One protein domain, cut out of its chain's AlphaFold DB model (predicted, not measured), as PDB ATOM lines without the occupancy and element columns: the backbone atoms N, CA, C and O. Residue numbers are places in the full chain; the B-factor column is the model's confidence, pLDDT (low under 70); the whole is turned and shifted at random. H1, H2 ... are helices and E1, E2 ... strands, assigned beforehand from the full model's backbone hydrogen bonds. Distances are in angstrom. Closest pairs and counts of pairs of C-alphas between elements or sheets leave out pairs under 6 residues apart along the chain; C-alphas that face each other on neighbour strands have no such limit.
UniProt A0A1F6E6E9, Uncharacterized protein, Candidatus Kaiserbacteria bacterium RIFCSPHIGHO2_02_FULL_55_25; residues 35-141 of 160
ATOM      1  N   PRO A  35     -31.492   4.306  -3.852       88.81
ATOM      2  CA  PRO A  35     -31.521   5.416  -2.909       88.81
ATOM      3  C   PRO A  35     -32.172   6.658  -3.520       88.81
ATOM      4  O   PRO A  35     -31.742   7.132  -4.571       88.81
ATOM      5  N   GLY A  36     -33.162   7.214  -2.826       87.62
ATOM      6  CA  GLY A  36     -33.887   8.406  -3.266       87.62
ATOM      7  C   GLY A  36     -35.214   8.125  -3.967       87.62
ATOM      8  O   GLY A  36     -35.984   9.058  -4.171       87.62
ATOM      9  N   VAL A  37     -35.538   6.869  -4.298       92.31
ATOM     10  CA  VAL A  37     -36.848   6.493  -4.855       92.31
ATOM     11  C   VAL A  37     -37.861   6.286  -3.727       92.31
ATOM     12  O   VAL A  37     -37.677   5.436  -2.864       92.31
ATOM     13  N   GLN A  38     -38.957   7.044  -3.752       93.06
ATOM     14  CA  GLN A  38     -40.063   6.939  -2.787       93.06
ATOM     15  C   GLN A  38     -41.297   6.264  -3.384       93.06
ATOM     16  O   GLN A  38     -42.062   5.595  -2.691       93.06
ATOM     17  N   MET A  39     -41.510   6.441  -4.687       89.69
ATOM     18  CA  MET A  39     -42.687   5.930  -5.372       89.69
ATOM     19  C   MET A  39     -42.337   5.524  -6.795       89.69
ATOM     20  O   MET A  39     -41.610   6.231  -7.489       89.69
ATOM     21  N   LEU A  40     -42.943   4.432  -7.252       90.31
ATOM     22  CA  LEU A  40     -42.985   4.059  -8.657       90.31
ATOM     23  C   LEU A  40     -44.444   3.874  -9.075       90.31
ATOM     24  O   LEU A  40     -45.187   3.118  -8.445       90.31
ATOM     25  N   GLY A  41     -44.856   4.573 -10.123       88.00
ATOM     26  CA  GLY A  41     -46.214   4.569 -10.643       88.00
ATOM     27  C   GLY A  41     -46.242   4.481 -12.161       88.00
ATOM     28  O   GLY A  41     -45.274   4.801 -12.844       88.00
ATOM     29  N   LEU A  42     -47.383   4.058 -12.694       87.88
ATOM     30  CA  LEU A  42     -47.644   4.002 -14.128       87.88
ATOM     31  C   LEU A  42     -48.793   4.941 -14.461       87.88
ATOM     32  O   LEU A  42     -49.894   4.825 -13.918       87.88
ATOM     33  N   ARG A  43     -48.532   5.867 -15.378       87.00
ATOM     34  CA  ARG A  43     -49.538   6.733 -15.967       87.00
ATOM     35  C   ARG A  43     -50.025   6.094 -17.262       87.00
ATOM     36  O   ARG A  43     -49.295   6.057 -18.249       87.00
ATOM     37  N   TRP A  44     -51.258   5.599 -17.240       82.94
ATOM     38  CA  TRP A  44     -51.855   4.846 -18.348       82.94
ATOM     39  C   TRP A  44     -52.431   5.715 -19.475       82.94
ATOM     40  O   TRP A  44     -52.801   5.175 -20.513       82.94
ATOM     41  N   GLN A  45     -52.508   7.041 -19.311       82.94
ATOM     42  CA  GLN A  45     -52.889   7.924 -20.417       82.94
ATOM     43  C   GLN A  45     -51.807   7.924 -21.501       82.94
ATOM     44  O   GLN A  45     -50.632   8.068 -21.182       82.94
ATOM     45  N   THR A  46     -52.207   7.823 -22.769       77.31
ATOM     46  CA  THR A  46     -51.289   7.867 -23.913       77.31
ATOM     47  C   THR A  46     -50.620   9.248 -24.035       77.31
ATOM     48  O   THR A  46     -51.330  10.255 -24.048       77.31
ATOM     49  N   PRO A  47     -49.282   9.325 -24.172       80.50
ATOM     50  CA  PRO A  47     -48.334   8.210 -24.128       80.50
ATOM     51  C   PRO A  47     -48.113   7.687 -22.699       80.50
ATOM     52  O   PRO A  47     -47.908   8.474 -21.764       80.50
ATOM     53  N   ILE A  48     -48.120   6.351 -22.568       86.12
ATOM     54  CA  ILE A  48     -47.879   5.650 -21.301       86.12
ATOM     55  C   ILE A  48     -46.545   6.127 -20.731       86.12
ATOM     56  O   ILE A  48     -45.535   6.162 -21.440       86.12
ATOM     57  N   ALA A  49     -46.549   6.492 -19.453       91.25
ATOM     58  CA  ALA A  49     -45.359   6.987 -18.781       91.25
ATOM     59  C   ALA A  49     -45.117   6.258 -17.462       91.25
ATOM     60  O   ALA A  49     -46.045   6.029 -16.682       91.25
ATOM     61  N   LEU A  50     -43.854   5.942 -17.200       91.88
ATOM     62  CA  LEU A  50     -43.388   5.566 -15.876       91.88
ATOM     63  C   LEU A  50     -43.162   6.848 -15.072       91.88
ATOM     64  O   LEU A  50     -42.602   7.818 -15.581       91.88
ATOM     65  N   VAL A  51     -43.623   6.858 -13.830       94.00
ATOM     66  CA  VAL A  51     -43.554   8.010 -12.933       94.00
ATOM     67  C   VAL A  51     -42.803   7.587 -11.680       94.00
ATOM     68  O   VAL A  51     -43.224   6.657 -10.996       94.00
ATOM     69  N   ILE A  52     -41.704   8.265 -11.376       95.12
ATOM     70  CA  ILE A  52     -40.858   7.996 -10.218       95.12
ATOM     71  C   ILE A  52     -40.932   9.203  -9.289       95.12
ATOM     72  O   ILE A  52     -40.527  10.298  -9.669       95.12
ATOM     73  N   GLY A  53     -41.466   9.013  -8.087       93.38
ATOM     74  CA  GLY A  53     -41.415  10.010  -7.021       93.38
ATOM     75  C   GLY A  53     -40.117   9.868  -6.236       93.38
ATOM     76  O   GLY A  53     -39.720   8.747  -5.906       93.38
ATOM     77  N   THR A  54     -39.474  10.992  -5.943       93.19
ATOM     78  CA  THR A  54     -38.198  11.048  -5.218       93.19
ATOM     79  C   THR A  54     -38.372  11.589  -3.803       93.19
ATOM     80  O   THR A  54     -39.403  12.186  -3.494       93.19
ATOM     81  N   ASP A  55     -37.389  11.353  -2.933       91.12
ATOM     82  CA  ASP A  55     -37.301  12.066  -1.656       91.12
ATOM     83  C   ASP A  55     -36.864  13.529  -1.845       91.12
ATOM     84  O   ASP A  55     -36.619  13.995  -2.962       91.12
ATOM     85  N   LEU A  56     -36.809  14.283  -0.742       88.44
ATOM     86  CA  LEU A  56     -36.349  15.666  -0.769       88.44
ATOM     87  C   LEU A  56     -34.874  15.732  -1.188       88.44
ATOM     88  O   LEU A  56     -33.967  15.406  -0.413       88.44
ATOM     89  N   VAL A  57     -34.651  16.246  -2.395       86.81
ATOM     90  CA  VAL A  57     -33.336  16.481  -2.979       86.81
ATOM     91  C   VAL A  57     -32.640  17.598  -2.220       86.81
ATOM     92  O   VAL A  57     -33.157  18.713  -2.067       86.81
ATOM     93  N   ARG A  58     -31.433  17.283  -1.751       83.19
ATOM     94  CA  ARG A  58     -30.547  18.210  -1.057       83.19
ATOM     95  C   ARG A  58     -29.192  18.230  -1.731       83.19
ATOM     96  O   ARG A  58     -28.648  17.177  -2.049       83.19
ATOM     97  N   CYS A  59     -28.655  19.429  -1.889       77.44
ATOM     98  CA  CYS A  59     -27.473  19.684  -2.692       77.44
ATOM     99  C   CYS A  59     -26.541  20.678  -2.007       77.44
ATOM    100  O   CYS A  59     -27.009  21.609  -1.355       77.44
ATOM    101  N   HIS A  60     -25.230  20.516  -2.171       76.06
ATOM    102  CA  HIS A  60     -24.266  21.480  -1.644       76.06
ATOM    103  C   HIS A  60     -24.142  22.708  -2.562       76.06
ATOM    104  O   HIS A  60     -24.052  22.590  -3.787       76.06
ATOM    105  N   ASP A  61     -24.130  23.901  -1.963       70.25
ATOM    106  CA  ASP A  61     -23.741  25.137  -2.647       70.25
ATOM    107  C   ASP A  61     -22.206  25.272  -2.752       70.25
ATOM    108  O   ASP A  61     -21.445  24.425  -2.280       70.25
ATOM    109  N   ASN A  62     -21.727  26.346  -3.385       65.69
ATOM    110  CA  ASN A  62     -20.290  26.618  -3.544       65.69
ATOM    111  C   ASN A  62     -19.531  26.861  -2.235       65.69
ATOM    112  O   ASN A  62     -18.302  26.896  -2.240       65.69
ATOM    113  N   ARG A  63     -20.238  27.045  -1.119       70.19
ATOM    114  CA  ARG A  63     -19.656  27.180   0.218       70.19
ATOM    115  C   ARG A  63     -19.684  25.851   0.973       70.19
ATOM    116  O   ARG A  63     -19.330  25.819   2.148       70.19
ATOM    117  N   GLY A  64     -20.115  24.770   0.321       69.00
ATOM    118  CA  GLY A  64     -20.289  23.459   0.933       69.00
ATOM    119  C   GLY A  64     -21.517  23.371   1.839       69.00
ATOM    120  O   GLY A  64     -21.665  22.385   2.559       69.00
ATOM    121  N   VAL A  65     -22.421  24.355   1.821       75.31
ATOM    122  CA  VAL A  65     -23.629  24.330   2.655       75.31
ATOM    123  C   VAL A  65     -24.697  23.494   1.967       75.31
ATOM    124  O   VAL A  65     -24.996  23.701   0.793       75.31
ATOM    125  N   LEU A  66     -25.291  22.557   2.706       76.06
ATOM    126  CA  LEU A  66     -26.389  21.741   2.203       76.06
ATOM    127  C   LEU A  66     -27.669  22.586   2.094       76.06
ATOM    128  O   LEU A  66     -28.105  23.206   3.065       76.06
ATOM    129  N   ARG A  67     -28.271  22.608   0.906       76.44
ATOM    130  CA  ARG A  67     -29.500  23.333   0.571       76.44
ATOM    131  C   ARG A  67     -30.583  22.364   0.136       76.44
ATOM    132  O   ARG A  67     -30.303  21.379  -0.541       76.44
ATOM    133  N   GLU A  68     -31.821  22.672   0.496       82.69
ATOM    134  CA  GLU A  68     -32.992  21.935   0.028       82.69
ATOM    135  C   GLU A  68     -33.433  22.484  -1.333       82.69
ATOM    136  O   GLU A  68     -33.614  23.693  -1.497       82.69
ATOM    137  N   VAL A  69     -33.570  21.591  -2.313       82.88
ATOM    138  CA  VAL A  69     -33.925  21.929  -3.701       82.88
ATOM    139  C   VAL A  69     -35.394  21.608  -3.976       82.88
ATOM    140  O   VAL A  69     -36.100  22.387  -4.619       82.88
ATOM    141  N   GLY A  70     -35.869  20.465  -3.478       86.88
ATOM    142  CA  GLY A  70     -37.263  20.043  -3.592       86.88
ATOM    143  C   GLY A  70     -37.423  18.540  -3.795       86.88
ATOM    144  O   GLY A  70     -36.456  17.796  -3.907       86.88
ATOM    145  N   GLU A  71     -38.665  18.103  -3.835       89.19
ATOM    146  CA  GLU A  71     -39.102  16.760  -4.172       89.19
ATOM    147  C   GLU A  71     -39.449  16.751  -5.655       89.19
ATOM    148  O   GLU A  71     -40.146  17.639  -6.158       89.19
ATOM    149  N   PHE A  72     -38.954  15.750  -6.372       92.06
ATOM    150  CA  PHE A  72     -39.117  15.669  -7.816       92.06
ATOM    151  C   PHE A  72     -39.920  14.446  -8.226       92.06
ATOM    152  O   PHE A  72     -39.859  13.379  -7.611       92.06
ATOM    153  N   VAL A  73     -40.625  14.605  -9.338       93.88
ATOM    154  CA  VAL A  73     -41.222  13.516 -10.096       93.88
ATOM    155  C   VAL A  73     -40.475  13.370 -11.413       93.88
ATOM    156  O   VAL A  73     -40.474  14.286 -12.235       93.88
ATOM    157  N   ILE A  74     -39.866  12.207 -11.629       94.88
ATOM    158  CA  ILE A  74     -39.254  11.827 -12.903       94.88
ATOM    159  C   ILE A  74     -40.323  11.127 -13.741       94.88
ATOM    160  O   ILE A  74     -40.943  10.163 -13.299       94.88
ATOM    161  N   VAL A  75     -40.552  11.606 -14.956       94.81
ATOM    162  CA  VAL A  75     -41.505  11.037 -15.910       94.81
ATOM    163  C   VAL A  75     -40.719  10.483 -17.083       94.81
ATOM    164  O   VAL A  75     -40.035  11.247 -17.753       94.81
ATOM    165  N   ILE A  76     -40.829   9.183 -17.342       94.06
ATOM    166  CA  ILE A  76     -40.142   8.477 -18.431       94.06
ATOM    167  C   ILE A  76     -41.177   7.967 -19.433       94.06
ATOM    168  O   ILE A  76     -42.163   7.334 -19.055       94.06
ATOM    169  N   GLN A  77     -40.943   8.221 -20.718       92.44
ATOM    170  CA  GLN A  77     -41.773   7.764 -21.832       92.44
ATOM    171  C   GLN A  77     -40.910   6.983 -22.811       92.44
ATOM    172  O   GLN A  77     -39.787   7.389 -23.092       92.44
ATOM    173  N   LYS A  78     -41.438   5.876 -23.338       86.31
ATOM    174  CA  LYS A  78     -40.722   5.052 -24.318       86.31
ATOM    175  C   LYS A  78     -40.887   5.559 -25.751       86.31
ATOM    176  O   LYS A  78     -39.952   5.478 -26.537       86.31
ATOM    177  N   GLU A  79     -42.069   6.066 -26.095       86.69
ATOM    178  CA  GLU A  79     -42.428   6.435 -27.469       86.69
ATOM    179  C   GLU A  79     -43.129   7.807 -27.497       86.69
ATOM    180  O   GLU A  79     -44.302   7.899 -27.121       86.69
ATOM    181  N   PRO A  80     -42.432   8.884 -27.920       88.81
ATOM    182  CA  PRO A  80     -40.986   8.943 -28.176       88.81
ATOM    183  C   PRO A  80     -40.160   8.753 -26.885       88.81
ATOM    184  O   PRO A  80     -40.650   9.097 -25.803       88.81
ATOM    185  N   PRO A  81     -38.913   8.243 -26.975       89.62
ATOM    186  CA  PRO A  81     -38.074   8.035 -25.802       89.62
ATOM    187  C   PRO A  81     -37.702   9.388 -25.204       89.62
ATOM    188  O   PRO A  81     -36.987  10.182 -25.819       89.62
ATOM    189  N   THR A  82     -38.232   9.684 -24.022       92.81
ATOM    190  CA  THR A  82     -38.001  10.951 -23.327       92.81
ATOM    191  C   THR A  82     -38.042  10.767 -21.816       92.81
ATOM    192  O   THR A  82     -38.611   9.806 -21.298       92.81
ATOM    193  N   PHE A  83     -37.453  11.723 -21.103       92.56
ATOM    194  CA  PHE A  83     -37.601  11.848 -19.662       92.56
ATOM    195  C   PHE A  83     -37.713  13.327 -19.269       92.56
ATOM    196  O   PHE A  83     -37.157  14.200 -19.942       92.56
ATOM    197  N   ARG A  84     -38.448  13.617 -18.193       93.19
ATOM    198  CA  ARG A  84     -38.599  14.959 -17.606       93.19
ATOM    199  C   ARG A  84     -38.602  14.886 -16.088       93.19
ATOM    200  O   ARG A  84     -39.074  13.901 -15.532       93.19
ATOM    201  N   LEU A  85     -38.098  15.924 -15.432       92.12
ATOM    202  CA  LEU A  85     -38.043  16.034 -13.979       92.12
ATOM    203  C   LEU A  85     -38.860  17.246 -13.535       92.12
ATOM    204  O   LEU A  85     -38.538  18.378 -13.877       92.12
ATOM    205  N   HIS A  86     -39.915  17.016 -12.766       91.12
ATOM    206  CA  HIS A  86     -40.810  18.064 -12.293       91.12
ATOM    207  C   HIS A  86     -40.627  18.258 -10.792       91.12
ATOM    208  O   HIS A  86     -40.887  17.331 -10.030       91.12
ATOM    209  N   ASN A  87     -40.204  19.451 -10.367       88.06
ATOM    210  CA  ASN A  87     -40.201  19.807  -8.949       88.06
ATOM    211  C   ASN A  87     -41.654  20.001  -8.489       88.06
ATOM    212  O   ASN A  87     -42.359  20.859  -9.024       88.06
ATOM    213  N   ILE A  88     -42.103  19.183  -7.542       86.94
ATOM    214  CA  ILE A  88     -43.467  19.210  -6.999       86.94
ATOM    215  C   ILE A  88     -43.541  19.885  -5.631       86.94
ATOM    216  O   ILE A  88     -44.639  20.043  -5.092       86.94
ATOM    217  N   THR A  89     -42.410  20.319  -5.072       83.19
ATOM    218  CA  THR A  89     -42.409  21.090  -3.833       83.19
ATOM    219  C   THR A  89     -43.125  22.411  -4.071       83.19
ATOM    220  O   THR A  89     -42.639  23.304  -4.770       83.19
ATOM    221  N   GLN A  90     -44.311  22.545  -3.477       63.28
ATOM    222  CA  GLN A  90     -44.980  23.837  -3.370       63.28
ATOM    223  C   GLN A  90     -44.033  24.789  -2.650       63.28
ATOM    224  O   GLN A  90     -43.375  24.361  -1.709       63.28
ATOM    225  N   ARG A  91     -43.933  26.046  -3.099       55.84
ATOM    226  CA  ARG A  91     -43.003  27.047  -2.553       55.84
ATOM    227  C   ARG A  91     -43.150  27.183  -1.031       55.84
ATOM    228  O   ARG A  91     -43.885  28.041  -0.550       55.84
ATOM    229  N   ILE A  92     -42.440  26.358  -0.269       45.69
ATOM    230  CA  ILE A  92     -42.226  26.574   1.149       45.69
ATOM    231  C   ILE A  92     -41.217  27.709   1.169       45.69
ATOM    232  O   ILE A  92     -40.058  27.536   0.792       45.69
ATOM    233  N   TYR A  93     -41.691  28.904   1.515       44.06
ATOM    234  CA  TYR A  93     -40.833  30.038   1.818       44.06
ATOM    235  C   TYR A  93     -40.007  29.670   3.055       44.06
ATOM    236  O   TYR A  93     -40.351  30.010   4.182       44.06
ATOM    237  N   THR A  94     -38.930  28.915   2.863       44.94
ATOM    238  CA  THR A  94     -37.861  28.859   3.850       44.94
ATOM    239  C   THR A  94     -37.225  30.249   3.876       44.94
ATOM    240  O   THR A  94     -37.187  30.940   2.854       44.94
ATOM    241  N   ASN A  95     -36.690  30.682   5.020       45.94
ATOM    242  CA  ASN A  95     -36.004  31.979   5.157       45.94
ATOM    243  C   ASN A  95     -34.776  32.140   4.221       45.94
ATOM    244  O   ASN A  95     -34.114  33.175   4.233       45.94
ATOM    245  N   HIS A  96     -34.468  31.119   3.414       48.84
ATOM    246  CA  HIS A  96     -33.403  31.084   2.415       48.84
ATOM    247  C   HIS A  96     -33.901  30.864   0.973       48.84
ATOM    248  O   HIS A  96     -33.072  30.837   0.067       48.84
ATOM    249  N   GLY A  97     -35.219  30.751   0.752       48.88
ATOM    250  CA  GLY A  97     -35.829  30.464  -0.550       48.88
ATOM    251  C   GLY A  97     -35.588  29.025  -1.027       48.88
ATOM    252  O   GLY A  97     -34.565  28.412  -0.730       48.88
ATOM    253  N   LEU A  98     -36.533  28.466  -1.789       53.97
ATOM    254  CA  LEU A  98     -36.281  27.250  -2.567       53.97
ATOM    255  C   LEU A  98     -35.279  27.581  -3.671       53.97
ATOM    256  O   LEU A  98     -35.548  28.434  -4.522       53.97
ATOM    257  N   VAL A  99     -34.128  26.914  -3.649       64.56
ATOM    258  CA  VAL A  99     -33.119  27.068  -4.694       64.56
ATOM    259  C   VAL A  99     -33.550  26.221  -5.886       64.56
ATOM    260  O   VAL A  99     -33.765  25.018  -5.758       64.56
ATOM    261  N   HIS A 100     -33.699  26.850  -7.052       71.81
ATOM    262  CA  HIS A 100     -33.975  26.129  -8.291       71.81
ATOM    263  C   HIS A 100     -32.838  25.150  -8.600       71.81
ATOM    264  O   HIS A 100     -31.663  25.488  -8.459       71.81
ATOM    265  N   HIS A 101     -33.184  23.945  -9.055       77.56
ATOM    266  CA  HIS A 101     -32.175  22.989  -9.492       77.56
ATOM    267  C   HIS A 101     -31.421  23.559 -10.711       77.56
ATOM    268  O   HIS A 101     -32.055  23.846 -11.727       77.56
ATOM    269  N   PRO A 102     -30.084  23.696 -10.664       70.31
ATOM    270  CA  PRO A 102     -29.302  24.445 -11.657       70.31
ATOM    271  C   PRO A 102     -29.334  23.800 -13.046       70.31
ATOM    272  O   PRO A 102     -29.222  24.479 -14.060       70.31
ATOM    273  N   HIS A 103     -29.510  22.478 -13.097       74.69
ATOM    274  CA  HIS A 103     -29.509  21.717 -14.344       74.69
ATOM    275  C   HIS A 103     -30.904  21.353 -14.857       74.69
ATOM    276  O   HIS A 103     -30.984  20.680 -15.877       74.69
ATOM    277  N   ILE A 104     -31.991  21.748 -14.184       81.31
ATOM    278  CA  ILE A 104     -33.358  21.417 -14.614       81.31
ATOM    279  C   ILE A 104     -34.083  22.721 -14.929       81.31
ATOM    280  O   ILE A 104     -34.313  23.544 -14.046       81.31
ATOM    281  N   ASN A 105     -34.435  22.916 -16.198       80.69
ATOM    282  CA  ASN A 105     -35.165  24.111 -16.614       80.69
ATOM    283  C   ASN A 105     -36.655  24.045 -16.209       80.69
ATOM    284  O   ASN A 105     -37.140  23.030 -15.711       80.69
ATOM    285  N   GLY A 106     -37.406  25.125 -16.459       76.31
ATOM    286  CA  GLY A 106     -38.837  25.203 -16.121       76.31
ATOM    287  C   GLY A 106     -39.719  24.133 -16.780       76.31
ATOM    288  O   GLY A 106     -40.758  23.778 -16.231       76.31
ATOM    289  N   ASP A 107     -39.278  23.559 -17.903       81.81
ATOM    290  CA  ASP A 107     -39.981  22.484 -18.615       81.81
ATOM    291  C   ASP A 107     -39.619  21.078 -18.100       81.81
ATOM    292  O   ASP A 107     -40.062  20.064 -18.660       81.81
ATOM    293  N   GLY A 108     -38.780  21.000 -17.066       82.88
ATOM    294  CA  GLY A 108     -38.270  19.761 -16.491       82.88
ATOM    295  C   GLY A 108     -37.186  19.080 -17.326       82.88
ATOM    296  O   GLY A 108     -36.910  17.897 -17.131       82.88
ATOM    297  N   VAL A 109     -36.585  19.791 -18.284       84.50
ATOM    298  CA  VAL A 109     -35.485  19.269 -19.098       84.50
ATOM    299  C   VAL A 109     -34.198  19.368 -18.298       84.50
ATOM    300  O   VAL A 109     -33.750  20.460 -17.944       84.50
ATOM    301  N   LEU A 110     -33.598  18.207 -18.053       80.56
ATOM    302  CA  LEU A 110     -32.296  18.096 -17.423       80.56
ATOM    303  C   LEU A 110     -31.188  18.325 -18.460       80.56
ATOM    304  O   LEU A 110     -31.134  17.664 -19.503       80.56
ATOM    305  N   CYS A 111     -30.280  19.247 -18.157       74.94
ATOM    306  CA  CYS A 111     -29.111  19.575 -18.961       74.94
ATOM    307  C   CYS A 111     -27.999  18.530 -18.764       74.94
ATOM    308  O   CYS A 111     -26.938  18.820 -18.220       74.94
ATOM    309  N   ILE A 112     -28.249  17.289 -19.191       69.31
ATOM    310  CA  ILE A 112     -27.215  16.255 -19.287       69.31
ATOM    311  C   ILE A 112     -26.680  16.190 -20.724       69.31
ATOM    312  O   ILE A 112     -27.441  15.958 -21.664       69.31
ATOM    313  N   GLN A 113     -25.380  16.439 -20.906       62.91
ATOM    314  CA  GLN A 113     -24.703  16.267 -22.200       62.91
ATOM    315  C   GLN A 113     -24.021  14.894 -22.293       62.91
ATOM    316  O   GLN A 113     -24.201  14.196 -23.289       62.91
ATOM    317  N   ALA A 114     -23.319  14.470 -21.237       58.34
ATOM    318  CA  ALA A 114     -22.828  13.101 -21.084       58.34
ATOM    319  C   ALA A 114     -23.935  12.209 -20.485       58.34
ATOM    320  O   ALA A 114     -24.727  12.675 -19.671       58.34
ATOM    321  N   GLY A 115     -24.054  10.955 -20.928       70.00
ATOM    322  CA  GLY A 115     -25.053  10.000 -20.418       70.00
ATOM    323  C   GLY A 115     -26.484  10.167 -20.954       70.00
ATOM    324  O   GLY A 115     -27.287   9.250 -20.837       70.00
ATOM    325  N   LYS A 116     -26.829  11.278 -21.627       81.50
ATOM    326  CA  LYS A 116     -28.185  11.460 -22.191       81.50
ATOM    327  C   LYS A 116     -28.552  10.384 -23.206       81.50
ATOM    328  O   LYS A 116     -29.653   9.850 -23.152       81.50
ATOM    329  N   MET A 117     -27.645  10.078 -24.132       83.25
ATOM    330  CA  MET A 117     -27.879   9.030 -25.129       83.25
ATOM    331  C   MET A 117     -27.973   7.650 -24.483       83.25
ATOM    332  O   MET A 117     -28.835   6.875 -24.868       83.25
ATOM    333  N   GLU A 118     -27.156   7.381 -23.468       85.44
ATOM    334  CA  GLU A 118     -27.192   6.133 -22.704       85.44
ATOM    335  C   GLU A 118     -28.535   5.949 -21.988       85.44
ATOM    336  O   GLU A 118     -29.171   4.911 -22.139       85.44
ATOM    337  N   VAL A 119     -29.034   6.993 -21.317       89.38
ATOM    338  CA  VAL A 119     -30.370   6.996 -20.705       89.38
ATOM    339  C   VAL A 119     -31.452   6.759 -21.757       89.38
ATOM    340  O   VAL A 119     -32.343   5.942 -21.545       89.38
ATOM    341  N   LEU A 120     -31.395   7.447 -22.901       90.81
ATOM    342  CA  LEU A 120     -32.390   7.280 -23.965       90.81
ATOM    343  C   LEU A 120     -32.362   5.870 -24.568       90.81
ATOM    344  O   LEU A 120     -33.427   5.296 -24.787       90.81
ATOM    345  N   THR A 121     -31.183   5.290 -24.789       89.81
ATOM    346  CA  THR A 121     -31.028   3.906 -25.254       89.81
ATOM    347  C   THR A 121     -31.570   2.920 -24.222       89.81
ATOM    348  O   THR A 121     -32.412   2.095 -24.564       89.81
ATOM    349  N   ALA A 122     -31.214   3.075 -22.946       90.19
ATOM    350  CA  ALA A 122     -31.750   2.249 -21.865       90.19
ATOM    351  C   ALA A 122     -33.283   2.364 -21.748       90.19
ATOM    352  O   ALA A 122     -33.966   1.373 -21.495       90.19
ATOM    353  N   ILE A 123     -33.868   3.541 -21.999       91.38
ATOM    354  CA  ILE A 123     -35.329   3.718 -22.075       91.38
ATOM    355  C   ILE A 123     -35.933   2.934 -23.243       91.38
ATOM    356  O   ILE A 123     -36.951   2.261 -23.062       91.38
ATOM    357  N   VAL A 124     -35.323   3.000 -24.429       90.31
ATOM    358  CA  VAL A 124     -35.767   2.250 -25.616       90.31
ATOM    359  C   VAL A 124     -35.726   0.741 -25.355       90.31
ATOM    360  O   VAL A 124     -36.701   0.040 -25.656       90.31
ATOM    361  N   ASP A 125     -34.657   0.266 -24.719       87.44
ATOM    362  CA  ASP A 125     -34.427  -1.147 -24.402       87.44
ATOM    363  C   ASP A 125     -35.245  -1.639 -23.194       87.44
ATOM    364  O   ASP A 125     -35.372  -2.842 -22.958       87.44
ATOM    365  N   GLY A 126     -35.865  -0.722 -22.446       84.94
ATOM    366  CA  GLY A 126     -36.610  -1.042 -21.230       84.94
ATOM    367  C   GLY A 126     -35.701  -1.486 -20.081       84.94
ATOM    368  O   GLY A 126     -36.080  -2.361 -19.302       84.94
ATOM    369  N   ASP A 127     -34.502  -0.916 -19.988       89.12
ATOM    370  CA  ASP A 127     -33.504  -1.180 -18.954       89.12
ATOM    371  C   ASP A 127     -33.473  -0.063 -17.897       89.12
ATOM    372  O   ASP A 127     -32.580   0.783 -17.829       89.12
ATOM    373  N   MET A 128     -34.524  -0.022 -17.076       89.25
ATOM    374  CA  MET A 128     -34.672   0.993 -16.023       89.25
ATOM    375  C   MET A 128     -33.576   0.946 -14.947       89.25
ATOM    376  O   MET A 128     -33.184   2.024 -14.494       89.25
ATOM    377  N   PRO A 129     -33.035  -0.228 -14.559       89.25
ATOM    378  CA  PRO A 129     -31.868  -0.307 -13.680       89.25
ATOM    379  C   PRO A 129     -30.620   0.420 -14.194       89.25
ATOM    380  O   PRO A 129     -29.767   0.758 -13.382       89.25
ATOM    381  N   VAL A 130     -30.511   0.689 -15.499       89.38
ATOM    382  CA  VAL A 130     -29.430   1.502 -16.084       89.38
ATOM    383  C   VAL A 130     -29.841   2.971 -16.185       89.38
ATOM    384  O   VAL A 130     -29.110   3.857 -15.747       89.38
ATOM    385  N   ALA A 131     -31.032   3.248 -16.722       89.94
ATOM    386  CA  ALA A 131     -31.485   4.620 -16.956       89.94
ATOM    387  C   ALA A 131     -31.657   5.426 -15.658       89.94
ATOM    388  O   ALA A 131     -31.309   6.606 -15.597       89.94
ATOM    389  N   LEU A 132     -32.238   4.809 -14.625       90.19
ATOM    390  CA  LEU A 132     -32.678   5.531 -13.439       90.19
ATOM    391  C   LEU A 132     -31.519   5.978 -12.536       90.19
ATOM    392  O   LEU A 132     -31.540   7.148 -12.171       90.19
ATOM    393  N   PRO A 133     -30.490   5.164 -12.223       87.88
ATOM    394  CA  PRO A 133     -29.339   5.636 -11.451       87.88
ATOM    395  C   PRO A 133     -28.690   6.897 -12.028       87.88
ATOM    396  O   PRO A 133     -28.460   7.838 -11.283       87.88
ATOM    397  N   ILE A 134     -28.515   6.980 -13.353       85.00
ATOM    398  CA  ILE A 134     -27.942   8.166 -14.014       85.00
ATOM    399  C   ILE A 134     -28.812   9.409 -13.772       85.00
ATOM    400  O   ILE A 134     -28.307  10.491 -13.473       85.00
ATOM    401  N   LEU A 135     -30.136   9.265 -13.897       88.44
ATOM    402  CA  LEU A 135     -31.084  10.357 -13.664       88.44
ATOM    403  C   LEU A 135     -31.132  10.777 -12.194       88.44
ATOM    404  O   LEU A 135     -31.224  11.969 -11.906       88.44
ATOM    405  N   LEU A 136     -31.078   9.806 -11.282       88.44
ATOM    406  CA  LEU A 136     -31.029  10.041  -9.847       88.44
ATOM    407  C   LEU A 136     -29.719  10.767  -9.493       88.44
ATOM    408  O   LEU A 136     -29.759  11.853  -8.926       88.44
ATOM    409  N   ASP A 137     -28.559  10.263  -9.899       82.19
ATOM    410  CA  ASP A 137     -27.266  10.888  -9.600       82.19
ATOM    411  C   ASP A 137     -27.171  12.318 -10.140       82.19
ATOM    412  O   ASP A 137     -26.705  13.214  -9.432       82.19
ATOM    413  N   ALA A 138     -27.704  12.571 -11.338       81.19
ATOM    414  CA  ALA A 138     -27.791  13.919 -11.886       81.19
ATOM    415  C   ALA A 138     -28.751  14.835 -11.101       81.19
ATOM    416  O   ALA A 138     -28.507  16.038 -11.017       81.19
ATOM    417  N   LEU A 139     -29.820  14.282 -10.520       85.56
ATOM    418  CA  LEU A 139     -30.769  15.010  -9.677       85.56
ATOM    419  C   LEU A 139     -30.192  15.339  -8.289       85.56
ATOM    420  O   LEU A 139     -30.363  16.454  -7.807       85.56
ATOM    421  N   TRP A 140     -29.494  14.408  -7.635       82.94
ATOM    422  CA  TRP A 140     -28.817  14.684  -6.354       82.94
ATOM    423  C   TRP A 140     -27.440  15.329  -6.526       82.94
ATOM    424  O   TRP A 140     -26.770  15.573  -5.523       82.94
ATOM    425  N   MET A 141     -27.002  15.593  -7.761       75.94
ATOM    426  CA  MET A 141     -25.671  16.140  -8.043       75.94
ATOM    427  C   MET A 141     -24.553  15.296  -7.401       75.94
ATOM    428  O   MET A 141     -23.538  15.805  -6.923       75.94
TER     429      MET A 141
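Overview. This is residues 35 to 141 of the 160 residues of an uncharacterized protein of Candidatus Kaiserbacteria bacterium RIFCSPHIGHO2_02_FULL_55_25 (UniProt A0A1F6E6E9). A twisted antiparallel sheet, E1 E2 E3 E4, has a helical hairpin, H1 and H2, covering one face; E2 and E3 bend and run on past E1 and E4 as an arm. The 107 printed residues include four named strands, a meander with each strand the antiparallel neighbour of the one before, then two named helices: mixed class, compact, radius of gyration of the C-alphas 14.1 A, spans 43 by 29 by 24 A.

Arrangement. Inner strands E2, residues 49 to 60, and E3, residues 66 to 78, form a hairpin, with N 52 and O 74 within hydrogen-bond range at 2.8 A. Edge strand E1, residues 37 to 43, forms a hairpin with E2, N 41 to O 51 being 2.8 A; edge strand E4, residues 81 to 87, forms one with E3, N 84 to O 75 being 2.9 A. H1, residues 116 to 125, and H2, residues 128 to 140, touch, their closest C-alphas, Val 119 and Ala 131, 4.6 A apart, at a shallow tilt of 30 degrees, opposite ways. Every O i to N i+4 pair is within range in H1, 7 of 9 in H2.

Along the chain. E3 spans 34.5 A and E2 30.8 A. E1 begins at C-alpha 37 (-36.848, 6.493, -4.855); H2 ends at C-alpha 140 (-28.817, 14.684, -6.354).

Size, cuts and confidence. The printed part has no cut; the link from E4 to H1 is long. Residues 62, 64, 90 to 99 and 112 to 114 have pLDDT under 70.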